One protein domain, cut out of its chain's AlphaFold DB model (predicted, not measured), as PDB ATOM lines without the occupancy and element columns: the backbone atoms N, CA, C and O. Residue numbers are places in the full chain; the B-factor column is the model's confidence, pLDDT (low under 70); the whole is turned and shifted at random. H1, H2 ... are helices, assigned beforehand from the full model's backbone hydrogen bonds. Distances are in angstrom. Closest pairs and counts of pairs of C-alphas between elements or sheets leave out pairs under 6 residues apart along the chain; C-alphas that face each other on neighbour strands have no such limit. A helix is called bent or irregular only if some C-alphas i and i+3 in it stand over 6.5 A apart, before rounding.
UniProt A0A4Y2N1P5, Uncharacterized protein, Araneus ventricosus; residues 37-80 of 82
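This is residues 37 to 80 of the 82 residues of an uncharacterized protein of Araneus ventricosus (UniProt A0A4Y2N1P5). Three helices, H1, H2 and H3, make a loose zigzag: the chain folds back after H1 and again after H2, with H2 between the other two and few contacts along the way. The printed part has 44 residues with three named helices and no named strand, and its class is all helix. It is only just compact, close to loose, with a radius of gyration of the C-alphas of 11.1 A, and spans 30 by 21 by 15 A.

H1, residues 37 to 49, begins at C-alpha 37 (180.742, 170.979, 149.920) and is 18.3 A long. H2, residues 54 to 64, is 15.7 A long and only just irregular, C-alphas 59 and 62 being 6.8 A apart. H3, residues 67 to 79, is 19.7 A long, ends at C-alpha 79 (190.090, 155.836, 137.168) and is irregular, C-alphas 75 and 78 being 7.7 A apart.

H1 and H2 are close but not clearly touching, their closest C-alphas those of Ala 47 and Arg 57, 6.5 A apart; they run opposite ways at a steep tilt of 55 degrees. H2 and H3 are close but not clearly touching, closest at the C-alphas of Val 62 and Arg 70, 6.7 A; they run opposite ways at 35.5 degrees, only just a steep tilt. H1 and H3 are apart. Every O i to N i+4 pair is within hydrogen-bond range in H1, against 4 of 7 in H2 and 7 of 9 in H3.

The C-alphas farthest apart, of Tyr 49 and Asn 75, are 29.8 A apart. Residues 37 to 42, which belong to H1, stand free. Both links are tight, the printed part has no cut, and no printed residue is under 70 in pLDDT.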
ATOM      1  N   GLU A  37     181.130 171.689 148.694       93.56
ATOM      2  CA  GLU A  37     180.742 170.979 149.920       93.56
ATOM      3  C   GLU A  37     179.235 171.056 150.129       93.56
ATOM      4  O   GLU A  37     178.579 170.040 150.377       93.56
ATOM      5  N   LYS A  38     178.642 172.239 149.926       92.81
ATOM      6  CA  LYS A  38     177.182 172.378 149.931       92.81
ATOM      7  C   LYS A  38     176.545 171.439 148.910       92.81
ATOM      8  O   LYS A  38     175.559 170.765 149.214       92.81
ATOM      9  N   ARG A  39     177.104 171.378 147.701       93.25
ATOM     10  CA  ARG A  39     176.581 170.533 146.630       93.25
ATOM     11  C   ARG A  39     176.707 169.041 146.950       93.25
ATOM     12  O   ARG A  39     175.780 168.288 146.654       93.25
ATOM     13  N   LYS A  40     177.817 168.615 147.553       93.12
ATOM     14  CA  LYS A  40     178.014 167.239 148.030       93.12
ATOM     15  C   LYS A  40     176.977 166.872 149.096       93.12
ATOM     16  O   LYS A  40     176.281 165.871 148.940       93.12
ATOM     17  N   ASN A  41     176.794 167.725 150.103       94.69
ATOM     18  CA  ASN A  41     175.810 167.515 151.169       94.69
ATOM     19  C   ASN A  41     174.371 167.437 150.627       94.69
ATOM     20  O   ASN A  41     173.582 166.598 151.062       94.69
ATOM     21  N   ASP A  42     174.021 168.285 149.652       94.06
ATOM     22  CA  ASP A  42     172.709 168.246 148.998       94.06
ATOM     23  C   ASP A  42     172.484 166.929 148.234       94.06
ATOM     24  O   ASP A  42     171.394 166.355 148.311       94.06
ATOM     25  N   TYR A  43     173.512 166.420 147.548       94.56
ATOM     26  CA  TYR A  43     173.457 165.132 146.854       94.56
ATOM     27  C   TYR A  43     173.265 163.960 147.825       94.56
ATOM     28  O   TYR A  43     172.355 163.152 147.644       94.56
ATOM     29  N   GLU A  44     174.072 163.894 148.888       94.50
ATOM     30  CA  GLU A  44     173.990 162.843 149.910       94.50
ATOM     31  C   GLU A  44     172.633 162.842 150.617       94.50
ATOM     32  O   GLU A  44     172.024 161.788 150.808       94.50
ATOM     33  N   ARG A  45     172.103 164.027 150.943       95.38
ATOM     34  CA  ARG A  45     170.772 164.178 151.539       95.38
ATOM     35  C   ARG A  45     169.678 163.565 150.664       95.38
ATOM     36  O   ARG A  45     168.793 162.890 151.186       95.38
ATOM     37  N   ILE A  46     169.731 163.783 149.351       94.19
ATOM     38  CA  ILE A  46     168.731 163.260 148.411       94.19
ATOM     39  C   ILE A  46     168.931 161.768 148.152       94.19
ATOM     40  O   ILE A  46     167.953 161.026 148.134       94.19
ATOM     41  N   ALA A  47     170.175 161.308 148.032       94.19
ATOM     42  CA  ALA A  47     170.479 159.886 147.928       94.19
ATOM     43  C   ALA A  47     169.958 159.100 149.142       94.19
ATOM     44  O   ALA A  47     169.353 158.042 148.979       94.19
ATOM     45  N   ASN A  48     170.131 159.645 150.350       93.88
ATOM     46  CA  ASN A  48     169.588 159.069 151.579       93.88
ATOM     47  C   ASN A  48     168.054 159.065 151.575       93.88
ATOM     48  O   ASN A  48     167.449 158.055 151.923       93.88
ATOM     49  N   TYR A  49     167.426 160.167 151.152       92.75
ATOM     50  CA  TYR A  49     165.967 160.267 151.048       92.75
ATOM     51  C   TYR A  49     165.376 159.272 150.039       92.75
ATOM     52  O   TYR A  49     164.334 158.680 150.293       92.75
ATOM     53  N   ASN A  50     166.052 159.063 148.909       92.31
ATOM     54  CA  ASN A  50     165.629 158.122 147.874       92.31
ATOM     55  C   ASN A  50     166.059 156.672 148.159       92.31
ATOM     56  O   ASN A  50     165.797 155.799 147.334       92.31
ATOM     57  N   HIS A  51     166.746 156.416 149.278       92.81
ATOM     58  CA  HIS A  51     167.314 155.110 149.622       92.81
ATOM     59  C   HIS A  51     168.239 154.530 148.539       92.81
ATOM     60  O   HIS A  51     168.269 153.323 148.314       92.81
ATOM     61  N   TRP A  52     169.004 155.387 147.861       94.12
ATOM     62  CA  TRP A  52     170.016 154.933 146.914       94.12
ATOM     63  C   TRP A  52     171.163 154.259 147.666       94.12
ATOM     64  O   TRP A  52     171.722 154.851 148.598       94.12
ATOM     65  N   ASP A  53     171.530 153.053 147.238       93.69
ATOM     66  CA  ASP A  53     172.779 152.405 147.638       93.69
ATOM     67  C   ASP A  53     173.991 153.052 146.944       93.69
ATOM     68  O   ASP A  53     173.846 153.925 146.082       93.69
ATOM     69  N   ASP A  54     175.201 152.642 147.321       91.88
ATOM     70  CA  ASP A  54     176.437 153.233 146.799       91.88
ATOM     71  C   ASP A  54     176.599 153.054 145.282       91.88
ATOM     72  O   ASP A  54     177.120 153.945 144.607       91.88
ATOM     73  N   SER A  55     176.092 151.952 144.722       91.00
ATOM     74  CA  SER A  55     176.154 151.694 143.282       91.00
ATOM     75  C   SER A  55     175.234 152.640 142.507       91.00
ATOM     76  O   SER A  55     175.657 153.262 141.531       91.00
ATOM     77  N   VAL A  56     174.007 152.841 142.998       92.62
ATOM     78  CA  VAL A  56     173.026 153.763 142.418       92.62
ATOM     79  C   VAL A  56     173.493 155.204 142.585       92.62
ATOM     80  O   VAL A  56     173.396 155.996 141.648       92.62
ATOM     81  N   ARG A  57     174.064 155.559 143.742       92.38
ATOM     82  CA  ARG A  57     174.675 156.878 143.973       92.38
ATOM     83  C   ARG A  57     175.779 157.166 142.969       92.38
ATOM     84  O   ARG A  57     175.819 158.272 142.435       92.38
ATOM     85  N   LEU A  58     176.665 156.208 142.716       89.50
ATOM     86  CA  LEU A  58     177.760 156.402 141.774       89.50
ATOM     87  C   LEU A  58     177.247 156.489 140.333       89.50
ATOM     88  O   LEU A  58     177.647 157.389 139.602       89.50
ATOM     89  N   ALA A  59     176.313 155.620 139.942       89.81
ATOM     90  CA  ALA A  59     175.710 155.652 138.611       89.81
ATOM     91  C   ALA A  59     174.952 156.964 138.348       89.81
ATOM     92  O   ALA A  59     174.977 157.494 137.238       89.81
ATOM     93  N   ASN A  60     174.311 157.520 139.377       91.62
ATOM     94  CA  ASN A  60     173.491 158.715 139.237       91.62
ATOM     95  C   ASN A  60     174.296 160.019 139.203       91.62
ATOM     96  O   ASN A  60     173.826 160.998 138.621       91.62
ATOM     97  N   VAL A  61     175.497 160.061 139.796       91.00
ATOM     98  CA  VAL A  61     176.231 161.322 140.016       91.00
ATOM     99  C   VAL A  61     176.482 162.084 138.713       91.00
ATOM    100  O   VAL A  61     176.355 163.310 138.684       91.00
ATOM    101  N   VAL A  62     176.752 161.364 137.619       91.62
ATOM    102  CA  VAL A  62     177.067 161.934 136.303       91.62
ATOM    103  C   VAL A  62     175.905 162.728 135.701       91.62
ATOM    104  O   VAL A  62     176.148 163.726 135.022       91.62
ATOM    105  N   PHE A  63     174.654 162.350 135.987       92.62
ATOM    106  CA  PHE A  63     173.468 163.050 135.476       92.62
ATOM    107  C   PHE A  63     173.275 164.425 136.113       92.62
ATOM    108  O   PHE A  63     172.648 165.297 135.519       92.62
ATOM    109  N   TYR A  64     173.874 164.642 137.284       94.19
ATOM    110  CA  TYR A  64     173.817 165.915 137.999       94.19
ATOM    111  C   TYR A  64     175.101 166.733 137.831       94.19
ATOM    112  O   TYR A  64     175.268 167.771 138.471       94.19
ATOM    113  N   LEU A  65     176.037 166.290 136.988       94.56
ATOM    114  CA  LEU A  65     177.192 167.083 136.579       94.56
ATOM    115  C   LEU A  65     176.896 167.806 135.269       94.56
ATOM    116  O   LEU A  65     176.326 167.253 134.333       94.56
ATOM    117  N   SER A  66     177.367 169.040 135.164       95.31
ATOM    118  CA  SER A  66     177.291 169.845 133.950       95.31
ATOM    119  C   SER A  66     178.628 170.537 133.676       95.31
ATOM    120  O   SER A  66     179.510 170.569 134.535       95.31
ATOM    121  N   ARG A  67     178.785 171.070 132.458       94.12
ATOM    122  CA  ARG A  67     179.936 171.887 132.034       94.12
ATOM    123  C   ARG A  67     181.288 171.277 132.446       94.12
ATOM    124  O   ARG A  67     181.569 170.128 132.112       94.12
ATOM    125  N   THR A  68     182.109 172.050 133.152       94.19
ATOM    126  CA  THR A  68     183.470 171.711 133.564       94.19
ATOM    127  C   THR A  68     183.499 170.474 134.450       94.19
ATOM    128  O   THR A  68     184.321 169.591 134.225       94.19
ATOM    129  N   ALA A  69     182.572 170.360 135.405       93.69
ATOM    130  CA  ALA A  69     182.512 169.206 136.297       93.69
ATOM    131  C   ALA A  69     182.201 167.906 135.538       93.69
ATOM    132  O   ALA A  69     182.823 166.875 135.793       93.69
ATOM    133  N   ARG A  70     181.283 167.955 134.560       94.31
ATOM    134  CA  ARG A  70     180.975 166.786 133.718       94.31
ATOM    135  C   ARG A  70     182.145 166.416 132.814       94.31
ATOM    136  O   ARG A  70     182.463 165.238 132.695       94.31
ATOM    137  N   LEU A  71     182.790 167.409 132.201       94.50
ATOM    138  CA  LEU A  71     183.958 167.184 131.351       94.50
ATOM    139  C   LEU A  71     185.105 166.542 132.141       94.50
ATOM    140  O   LEU A  71     185.696 165.568 131.684       94.50
ATOM    141  N   TRP A  72     185.379 167.049 133.346       93.38
ATOM    142  CA  TRP A  72     186.379 166.464 134.234       93.38
ATOM    143  C   TRP A  72     186.036 165.014 134.579       93.38
ATOM    144  O   TRP A  72     186.902 164.151 134.466       93.38
ATOM    145  N   PHE A  73     184.779 164.722 134.929       92.12
ATOM    146  CA  PHE A  73     184.355 163.359 135.250       92.12
ATOM    147  C   PHE A  73     184.587 162.395 134.082       92.12
ATOM    148  O   PHE A  73     185.217 161.364 134.275       92.12
ATOM    149  N   VAL A  74     184.161 162.755 132.868       91.62
ATOM    150  CA  VAL A  74     184.347 161.910 131.672       91.62
ATOM    151  C   VAL A  74     185.831 161.651 131.394       91.62
ATOM    152  O   VAL A  74     186.214 160.516 131.125       91.62
ATOM    153  N   ASN A  75     186.686 162.669 131.525       93.38
ATOM    154  CA  ASN A  75     188.128 162.526 131.291       93.38
ATOM    155  C   ASN A  75     188.822 161.618 132.318       93.38
ATOM    156  O   ASN A  75     189.858 161.027 132.017       93.38
ATOM    157  N   ASN A  76     188.268 161.513 133.525       91.62
ATOM    158  CA  ASN A  76     188.819 160.713 134.615       91.62
ATOM    159  C   ASN A  76     188.010 159.429 134.862       91.62
ATOM    160  O   ASN A  76     188.334 158.684 135.779       91.62
ATOM    161  N   GLU A  77     186.990 159.133 134.044       86.81
ATOM    162  CA  GLU A  77     186.025 158.055 134.300       86.81
ATOM    163  C   GLU A  77     186.709 156.687 134.447       86.81
ATOM    164  O   GLU A  77     186.343 155.878 135.299       86.81
ATOM    165  N   ASN A  78     187.762 156.448 133.663       86.88
ATOM    166  CA  ASN A  78     188.529 155.203 133.689       86.88
ATOM    167  C   ASN A  78     189.263 154.961 135.017       86.88
ATOM    168  O   ASN A  78     189.602 153.823 135.304       86.88
ATOM    169  N   GLN A  79     189.487 155.993 135.837       86.69
ATOM    170  CA  GLN A  79     190.090 155.836 137.168       86.69
ATOM    171  C   GLN A  79     189.106 155.244 138.188       86.69
ATOM    172  O   GLN A  79     189.524 154.790 139.248       86.69
ATOM    173  N   PHE A  80     187.808 155.246 137.873       75.81
ATOM    174  CA  PHE A  80     186.747 154.706 138.727       75.81
ATOM    175  C   PHE A  80     186.256 153.325 138.272       75.81
ATOM    176  O   PHE A  80     185.437 152.713 138.956       75.81
TER     177      PHE A  80